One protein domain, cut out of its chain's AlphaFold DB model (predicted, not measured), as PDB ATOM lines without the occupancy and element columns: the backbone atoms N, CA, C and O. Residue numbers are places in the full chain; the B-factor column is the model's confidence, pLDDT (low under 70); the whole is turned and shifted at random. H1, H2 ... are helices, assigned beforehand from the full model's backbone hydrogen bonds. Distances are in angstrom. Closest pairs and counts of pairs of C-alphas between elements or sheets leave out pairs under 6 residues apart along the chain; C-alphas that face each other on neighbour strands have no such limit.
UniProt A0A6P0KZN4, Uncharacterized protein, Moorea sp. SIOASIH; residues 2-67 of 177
ATOM      1  N   LYS A   2     -82.044 -97.457 133.144       93.88
ATOM      2  CA  LYS A   2     -80.814 -97.888 133.804       93.88
ATOM      3  C   LYS A   2     -79.757 -96.804 133.622       93.88
ATOM      4  O   LYS A   2     -79.747 -96.132 132.589       93.88
ATOM      5  N   GLN A   3     -78.891 -96.622 134.612       93.81
ATOM      6  CA  GLN A   3     -77.717 -95.765 134.468       93.81
ATOM      7  C   GLN A   3     -76.591 -96.559 133.789       93.81
ATOM      8  O   GLN A   3     -76.050 -97.491 134.378       93.81
ATOM      9  N   GLU A   4     -76.231 -96.191 132.557       92.88
ATOM     10  CA  GLU A   4     -75.214 -96.922 131.776       92.88
ATOM     11  C   GLU A   4     -73.772 -96.495 132.069       92.88
ATOM     12  O   GLU A   4     -72.838 -97.265 131.860       92.88
ATOM     13  N   TYR A   5     -73.561 -95.269 132.559       92.81
ATOM     14  CA  TYR A   5     -72.216 -94.753 132.802       92.81
ATOM     15  C   TYR A   5     -72.146 -93.790 133.988       92.81
ATOM     16  O   TYR A   5     -73.159 -93.298 134.498       92.81
ATOM     17  N   LYS A   6     -70.915 -93.518 134.432       90.81
ATOM     18  CA  LYS A   6     -70.641 -92.567 135.511       90.81
ATOM     19  C   LYS A   6     -71.021 -91.158 135.067       90.81
ATOM     20  O   LYS A   6     -70.700 -90.733 133.958       90.81
ATOM     21  N   ALA A   7     -71.694 -90.441 135.956       90.75
ATOM     22  CA  ALA A   7     -72.061 -89.057 135.725       90.75
ATOM     23  C   ALA A   7     -70.800 -88.178 135.612       90.75
ATOM     24  O   ALA A   7     -69.814 -88.412 136.312       90.75
ATOM     25  N   LYS A   8     -70.826 -87.172 134.732       91.50
ATOM     26  CA  LYS A   8     -69.720 -86.229 134.518       91.50
ATOM     27  C   LYS A   8     -70.269 -84.810 134.479       91.50
ATOM     28  O   LYS A   8     -71.303 -84.583 133.860       91.50
ATOM     29  N   ASN A   9     -69.564 -83.873 135.114       92.12
ATOM     30  CA  ASN A   9     -69.905 -82.445 135.130       92.12
ATOM     31  C   ASN A   9     -71.357 -82.164 135.576       92.12
ATOM     32  O   ASN A   9     -72.030 -81.313 135.002       92.12
ATOM     33  N   THR A  10     -71.849 -82.888 136.588       91.31
ATOM     34  CA  THR A  10     -73.182 -82.678 137.172       91.31
ATOM     35  C   THR A  10     -73.102 -82.630 138.690       91.31
ATOM     36  O   THR A  10     -72.325 -83.359 139.304       91.31
ATOM     37  N   THR A  11     -73.928 -81.776 139.286       91.31
ATOM     38  CA  THR A  11     -74.131 -81.676 140.736       91.31
ATOM     39  C   THR A  11     -75.364 -82.446 141.209       91.31
ATOM     40  O   THR A  11     -75.569 -82.589 142.409       91.31
ATOM     41  N   ARG A  12     -76.189 -82.949 140.278       91.62
ATOM     42  CA  ARG A  12     -77.396 -83.730 140.575       91.62
ATOM     43  C   ARG A  12     -77.129 -85.217 140.422       91.62
ATOM     44  O   ARG A  12     -76.433 -85.631 139.488       91.62
ATOM     45  N   SER A  13     -77.741 -86.011 141.296       93.25
ATOM     46  CA  SER A  13     -77.765 -87.463 141.146       93.25
ATOM     47  C   SER A  13     -78.588 -87.880 139.916       93.25
ATOM     48  O   SER A  13     -79.347 -87.089 139.341       93.25
ATOM     49  N   PHE A  14     -78.442 -89.142 139.498       93.94
ATOM     50  CA  PHE A  14     -79.288 -89.711 138.446       93.94
ATOM     51  C   PHE A  14     -80.767 -89.702 138.866       93.94
ATOM     52  O   PHE A  14     -81.621 -89.347 138.059       93.94
ATOM     53  N   GLU A  15     -81.053 -90.026 140.133       94.75
ATOM     54  CA  GLU A  15     -82.402 -89.996 140.707       94.75
ATOM     55  C   GLU A  15     -83.015 -88.594 140.640       94.75
ATOM     56  O   GLU A  15     -84.084 -88.444 140.056       94.75
ATOM     57  N   ASP A  16     -82.329 -87.566 141.152       94.62
ATOM     58  CA  ASP A  16     -82.861 -86.192 141.170       94.62
ATOM     59  C   ASP A  16     -83.108 -85.667 139.753       94.62
ATOM     60  O   ASP A  16     -84.073 -84.949 139.480       94.62
ATOM     61  N   THR A  17     -82.218 -86.032 138.827       94.69
ATOM     62  CA  THR A  17     -82.350 -85.663 137.418       94.69
ATOM     63  C   THR A  17     -83.551 -86.359 136.785       94.69
ATOM     64  O   THR A  17     -84.326 -85.716 136.078       94.69
ATOM     65  N   PHE A  18     -83.733 -87.654 137.048       95.00
ATOM     66  CA  PHE A  18     -84.874 -88.408 136.542       95.00
ATOM     67  C   PHE A  18     -86.193 -87.894 137.131       95.00
ATOM     68  O   PHE A  18     -87.137 -87.668 136.381       95.00
ATOM     69  N   GLU A  19     -86.244 -87.629 138.438       95.75
ATOM     70  CA  GLU A  19     -87.421 -87.081 139.118       95.75
ATOM     71  C   GLU A  19     -87.835 -85.724 138.541       95.75
ATOM     72  O   GLU A  19     -89.022 -85.450 138.367       95.75
ATOM     73  N   TRP A  20     -86.867 -84.876 138.187       95.44
ATOM     74  CA  TRP A  20     -87.156 -83.606 137.522       95.44
ATOM     75  C   TRP A  20     -87.871 -83.803 136.175       95.44
ATOM     76  O   TRP A  20     -88.850 -83.111 135.883       95.44
ATOM     77  N   TYR A  21     -87.425 -84.770 135.365       95.00
ATOM     78  CA  TYR A  21     -88.088 -85.112 134.103       95.00
ATOM     79  C   TYR A  21     -89.434 -85.806 134.311       95.00
ATOM     80  O   TYR A  21     -90.372 -85.526 133.566       95.00
ATOM     81  N   GLU A  22     -89.553 -86.669 135.321       95.50
ATOM     82  CA  GLU A  22     -90.815 -87.325 135.660       95.50
ATOM     83  C   GLU A  22     -91.884 -86.290 136.004       95.50
ATOM     84  O   GLU A  22     -92.943 -86.290 135.378       95.50
ATOM     85  N   LYS A  23     -91.562 -85.313 136.861       96.31
ATOM     86  CA  LYS A  23     -92.463 -84.199 137.196       96.31
ATOM     87  C   LYS A  23     -92.860 -83.389 135.966       96.31
ATOM     88  O   LYS A  23     -94.033 -83.052 135.800       96.31
ATOM     89  N   LYS A  24     -91.903 -83.099 135.077       97.44
ATOM     90  CA  LYS A  24     -92.156 -82.363 133.828       97.44
ATOM     91  C   LYS A  24     -93.105 -83.113 132.885       97.44
ATOM     92  O   LYS A  24     -93.909 -82.479 132.208       97.44
ATOM     93  N   TYR A  25     -93.032 -84.444 132.849       96.81
ATOM     94  CA  TYR A  25     -93.819 -85.298 131.953       96.81
ATOM     95  C   TYR A  25     -94.841 -86.177 132.692       96.81
ATOM     96  O   TYR A  25     -95.266 -87.206 132.166       96.81
ATOM     97  N   GLN A  26     -95.292 -85.755 133.876       96.00
ATOM     98  CA  GLN A  26     -96.144 -86.558 134.765       96.00
ATOM     99  C   GLN A  26     -97.481 -86.989 134.142       96.00
ATOM    100  O   GLN A  26     -98.079 -87.979 134.552       96.00
ATOM    101  N   ASN A  27     -97.960 -86.271 133.121       97.00
ATOM    102  CA  ASN A  27     -99.179 -86.638 132.399       97.00
ATOM    103  C   ASN A  27     -98.972 -87.834 131.460       97.00
ATOM    104  O   ASN A  27     -99.945 -88.501 131.107       97.00
ATOM    105  N   TYR A  28     -97.731 -88.122 131.076       97.38
ATOM    106  CA  TYR A  28     -97.375 -89.226 130.189       97.38
ATOM    107  C   TYR A  28     -96.807 -90.420 130.944       97.38
ATOM    108  O   TYR A  28     -96.919 -91.533 130.452       97.38
ATOM    109  N   ILE A  29     -96.212 -90.225 132.120       97.38
ATOM    110  CA  ILE A  29     -95.585 -91.300 132.895       97.38
ATOM    111  C   ILE A  29     -96.590 -91.866 133.898       97.38
ATOM    112  O   ILE A  29     -97.320 -91.129 134.559       97.38
ATOM    113  N   TRP A  30     -96.665 -93.192 133.986       97.38
ATOM    114  CA  TRP A  30     -97.492 -93.857 134.987       97.38
ATOM    115  C   TRP A  30     -96.844 -93.730 136.368       97.38
ATOM    116  O   TRP A  30     -95.673 -94.073 136.537       97.38
ATOM    117  N   LYS A  31     -97.617 -93.269 137.356       95.12
ATOM    118  CA  LYS A  31     -97.188 -93.234 138.756       95.12
ATOM    119  C   LYS A  31     -97.483 -94.592 139.393       95.12
ATOM    120  O   LYS A  31     -98.641 -95.010 139.363       95.12
ATOM    121  N   PRO A  32     -96.474 -95.287 139.940       94.62
ATOM    122  CA  PRO A  32     -96.643 -96.658 140.387       94.62
ATOM    123  C   PRO A  32     -97.627 -96.766 141.557       94.62
ATOM    124  O   PRO A  32     -97.427 -96.159 142.606       94.62
ATOM    125  N   THR A  33     -98.674 -97.571 141.376       94.06
ATOM    126  CA  THR A  33     -99.662 -97.945 142.411       94.06
ATOM    127  C   THR A  33     -99.458 -99.371 142.923       94.06
ATOM    128  O   THR A  33     -99.881 -99.708 144.025       94.06
ATOM    129  N   SER A  34     -98.793-100.216 142.133       94.25
ATOM    130  CA  SER A  34     -98.493-101.614 142.441       94.25
ATOM    131  C   SER A  34     -97.214-102.062 141.716       94.25
ATOM    132  O   SER A  34     -96.601-101.294 140.974       94.25
ATOM    133  N   GLN A  35     -96.778-103.305 141.933       95.06
ATOM    134  CA  GLN A  35     -95.682-103.931 141.169       95.06
ATOM    135  C   GLN A  35     -96.180-104.908 140.091       95.06
ATOM    136  O   GLN A  35     -95.373-105.542 139.417       95.06
ATOM    137  N   ASN A  36     -97.499-105.008 139.918       94.94
ATOM    138  CA  ASN A  36     -98.149-105.822 138.896       94.94
ATOM    139  C   ASN A  36     -99.411-105.092 138.395       94.94
ATOM    140  O   ASN A  36    -100.526-105.489 138.734       94.94
ATOM    141  N   PRO A  37     -99.253-103.956 137.692       95.69
ATOM    142  CA  PRO A  37    -100.388-103.166 137.254       95.69
ATOM    143  C   PRO A  37    -101.118-103.841 136.093       95.69
ATOM    144  O   PRO A  37    -100.523-104.476 135.222       95.69
ATOM    145  N   THR A  38    -102.425-103.638 136.048       95.06
ATOM    146  CA  THR A  38    -103.278-104.055 134.940       95.06
ATOM    147  C   THR A  38    -103.052-103.179 133.709       95.06
ATOM    148  O   THR A  38    -102.617-102.028 133.792       95.06
ATOM    149  N   LEU A  39    -103.439-103.688 132.534       94.88
ATOM    150  CA  LEU A  39    -103.404-102.901 131.300       94.88
ATOM    151  C   LEU A  39    -104.277-101.639 131.392       94.88
ATOM    152  O   LEU A  39    -103.948-100.638 130.764       94.88
ATOM    153  N   ASN A  40    -105.374-101.673 132.157       96.19
ATOM    154  CA  ASN A  40    -106.253-100.518 132.334       96.19
ATOM    155  C   ASN A  40    -105.562 -99.379 133.097       96.19
ATOM    156  O   ASN A  40    -105.668 -98.225 132.695       96.19
ATOM    157  N   GLU A  41    -104.797 -99.702 134.143       96.62
ATOM    158  CA  GLU A  41    -104.076 -98.709 134.955       96.62
ATOM    159  C   GLU A  41    -102.968 -97.983 134.182       96.62
ATOM    160  O   GLU A  41    -102.653 -96.831 134.484       96.62
ATOM    161  N   VAL A  42    -102.370 -98.643 133.184       97.38
ATOM    162  CA  VAL A  42    -101.194 -98.118 132.465       97.38
ATOM    163  C   VAL A  42    -101.479 -97.688 131.026       97.38
ATOM    164  O   VAL A  42    -100.589 -97.163 130.352       97.38
ATOM    165  N   ARG A  43    -102.695 -97.902 130.512       97.25
ATOM    166  CA  ARG A  43    -103.040 -97.580 129.119       97.25
ATOM    167  C   ARG A  43    -102.836 -96.089 128.840       97.25
ATOM    168  O   ARG A  43    -103.331 -95.229 129.560       97.25
ATOM    169  N   GLY A  44    -102.123 -95.786 127.754       97.50
ATOM    170  CA  GLY A  44    -101.816 -94.407 127.358       97.50
ATOM    171  C   GLY A  44    -100.706 -93.747 128.182       97.50
ATOM    172  O   GLY A  44    -100.494 -92.543 128.046       97.50
ATOM    173  N   LYS A  45     -99.998 -94.512 129.023       98.12
ATOM    174  CA  LYS A  45     -98.872 -94.043 129.833       98.12
ATOM    175  C   LYS A  45     -97.576 -94.772 129.477       98.12
ATOM    176  O   LYS A  45     -97.577 -95.880 128.945       98.12
ATOM    177  N   ILE A  46     -96.458 -94.147 129.817       97.88
ATOM    178  CA  ILE A  46     -95.118 -94.721 129.799       97.88
ATOM    179  C   ILE A  46     -94.891 -95.389 131.154       97.88
ATOM    180  O   ILE A  46     -94.901 -94.724 132.191       97.88
ATOM    181  N   VAL A  47     -94.674 -96.702 131.139       97.75
ATOM    182  CA  VAL A  47     -94.316 -97.481 132.331       97.75
ATOM    183  C   VAL A  47     -92.801 -97.591 132.414       97.75
ATOM    184  O   VAL A  47     -92.145 -98.051 131.479       97.75
ATOM    185  N   ILE A  48     -92.236 -97.187 133.546       97.69
ATOM    186  CA  ILE A  48     -90.799 -97.287 133.786       97.69
ATOM    187  C   ILE A  48     -90.480 -98.652 134.393       97.69
ATOM    188  O   ILE A  48     -91.044 -99.041 135.410       97.69
ATOM    189  N   LEU A  49     -89.527 -99.361 133.789       97.56
ATOM    190  CA  LEU A  49     -88.843-100.485 134.431       97.56
ATOM    191  C   LEU A  49     -87.601 -99.926 135.134       97.56
ATOM    192  O   LEU A  49     -86.642 -99.543 134.465       97.56
ATOM    193  N   GLN A  50     -87.641 -99.770 136.450       96.94
ATOM    194  CA  GLN A  50     -86.623 -99.071 137.231       96.94
ATOM    195  C   GLN A  50     -85.438 -99.995 137.555       96.94
ATOM    196  O   GLN A  50     -85.567-100.906 138.372       96.94
ATOM    197  N   ASP A  51     -84.280 -99.734 136.940       95.88
ATOM    198  CA  ASP A  51     -82.993-100.403 137.203       95.88
ATOM    199  C   ASP A  51     -81.890 -99.384 137.528       95.88
ATOM    200  O   ASP A  51     -80.846 -99.290 136.880       95.88
ATOM    201  N   PHE A  52     -82.154 -98.541 138.520       94.38
ATOM    202  CA  PHE A  52     -81.168 -97.630 139.087       94.38
ATOM    203  C   PHE A  52     -81.441 -97.440 140.578       94.38
ATOM    204  O   PHE A  52     -82.561 -97.657 141.048       94.38
ATOM    205  N   ALA A  53     -80.394 -97.084 141.321       90.06
ATOM    206  CA  ALA A  53     -80.492 -96.850 142.752       90.06
ATOM    207  C   ALA A  53     -81.318 -95.592 143.036       90.06
ATOM    208  O   ALA A  53     -81.132 -94.560 142.391       90.06
ATOM    209  N   THR A  54     -82.208 -95.704 144.012       91.06
ATOM    210  CA  THR A  54     -83.101 -94.639 144.474       91.06
ATOM    211  C   THR A  54     -83.415 -94.844 145.947       91.06
ATOM    212  O   THR A  54     -83.209 -95.946 146.465       91.06
ATOM    213  N   THR A  55     -84.039 -93.863 146.593       89.00
ATOM    214  CA  THR A  55     -84.532 -94.019 147.975       89.00
ATOM    215  C   THR A  55     -85.531 -95.170 148.152       89.00
ATOM    216  O   THR A  55     -85.555 -95.800 149.206       89.00
ATOM    217  N   SER A  56     -86.322 -95.496 147.121       88.38
ATOM    218  CA  SER A  56     -87.193 -96.679 147.089       88.38
ATOM    219  C   SER A  56     -87.147 -97.384 145.727       88.38
ATOM    220  O   SER A  56     -87.375 -96.730 144.708       88.38
ATOM    221  N   PRO A  57     -86.932 -98.713 145.667       84.88
ATOM    222  CA  PRO A  57     -86.787 -99.447 144.404       84.88
ATOM    223  C   PRO A  57     -88.063 -99.497 143.539       84.88
ATOM    224  O   PRO A  57     -88.019-100.009 142.423       84.88
ATOM    225  N   PHE A  58     -89.188 -98.983 144.046       88.69
ATOM    226  CA  PHE A  58     -90.474 -98.876 143.349       88.69
ATOM    227  C   PHE A  58     -90.952 -97.420 143.192       88.69
ATOM    228  O   PHE A  58     -92.123 -97.185 142.903       88.69
ATOM    229  N   LYS A  59     -90.073 -96.427 143.401       95.12
ATOM    230  CA  LYS A  59     -90.435 -94.997 143.406       95.12
ATOM    231  C   LYS A  59     -90.981 -94.507 142.063       95.12
ATOM    232  O   LYS A  59     -91.950 -93.755 142.040       95.12
ATOM    233  N   PHE A  60     -90.365 -94.916 140.957       96.19
ATOM    234  CA  PHE A  60     -90.671 -94.390 139.623       96.19
ATOM    235  C   PHE A  60     -91.326 -95.406 138.688       96.19
ATOM    236  O   PHE A  60     -91.689 -95.054 137.569       96.19
ATOM    237  N   GLY A  61     -91.467 -96.662 139.108       96.31
ATOM    238  CA  GLY A  61     -92.105 -97.684 138.293       96.31
ATOM    239  C   GLY A  61     -91.951 -99.091 138.851       96.31
ATOM    240  O   GLY A  61     -91.893 -99.313 140.062       96.31
ATOM    241  N   LEU A  62     -91.899-100.058 137.941       97.12
ATOM    242  CA  LEU A  62     -91.741-101.463 138.283       97.12
ATOM    243  C   LEU A  62     -90.283-101.758 138.618       97.12
ATOM    244  O   LEU A  62     -89.380-101.391 137.866       97.12
ATOM    245  N   HIS A  63     -90.051-102.453 139.725       96.25
ATOM    246  CA  HIS A  63     -88.717-102.800 140.178       96.25
ATOM    247  C   HIS A  63     -88.108-103.864 139.254       96.25
ATOM    248  O   HIS A  63     -88.405-105.052 139.370       96.25
ATOM    249  N   TYR A  64     -87.211-103.443 138.357       96.75
ATOM    250  CA  TYR A  64     -86.658-104.297 137.299       96.75
ATOM    251  C   TYR A  64     -86.021-105.584 137.839       96.75
ATOM    252  O   TYR A  64     -86.184-106.662 137.276       96.75
ATOM    253  N   ARG A  65     -85.356-105.498 138.996       94.38
ATOM    254  CA  ARG A  65     -84.658-106.629 139.624       94.38
ATOM    255  C   ARG A  65     -85.583-107.672 140.260       94.38
ATOM    256  O   ARG A  65     -85.090-108.672 140.771       94.38
ATOM    257  N   LYS A  66     -86.903-107.450 140.266       95.56
ATOM    258  CA  LYS A  66     -87.902-108.451 140.680       95.56
ATOM    259  C   LYS A  66     -88.393-109.316 139.521       95.56
ATOM    260  O   LYS A  66     -89.100-110.287 139.767       95.56
ATOM    261  N   PHE A  67     -88.030-108.983 138.287       97.62
ATOM    262  CA  PHE A  67     -88.405-109.766 137.119       97.62
ATOM    263  C   PHE A  67     -87.543-111.016 136.970       97.62
ATOM    264  O   PHE A  67     -86.389-111.066 137.396       97.62
TER     265      PHE A  67
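AT A GLANCE: This is residues 2 to 67 of the 177 residues of an uncharacterized protein of Moorea sp. SIOASIH (UniProt A0A6P0KZN4). This is an elongated body with little regular structure: one helix, H1, with long loops beside it, the short helix H2 at one end and the loop of residues 7 to 12 sticking out at the other. Residues 49 to 50 and 62 to 63 form a short parallel pairing among the loops. The 66 printed residues hold H1, then H2, and no named strand; the class is all helix, with 15 residues in named elements. It is only just compact, close to loose, with a radius of gyration of the C-alphas of 12.6 A, and spans 41 by 26 by 18 A.

IN THESE COORDINATES: Find C-alpha 14 at (-79.288, -89.711, 138.446); from there H1, residues 14 to 24, runs 15.5 A to C-alpha 24 at (-92.156, -82.363, 133.828). H2, residues 39 to 42, ends at C-alpha 42 (-101.194, -98.118, 132.465).

HOW THE PARTS SIT: H1 and H2 are apart. In H1 every O i to N i+4 pair is within hydrogen-bond range; H2 is too short for one, and its single O i to N i+3 pair is not within range.

THE WHOLE: The C-alphas of Asn 9 and Asn 40, the two farthest apart, are 40.7 A apart. The link from H1 to H2, 14 residues, is long. The printed part has no cut, and no printed residue is under 70 in pLDDT.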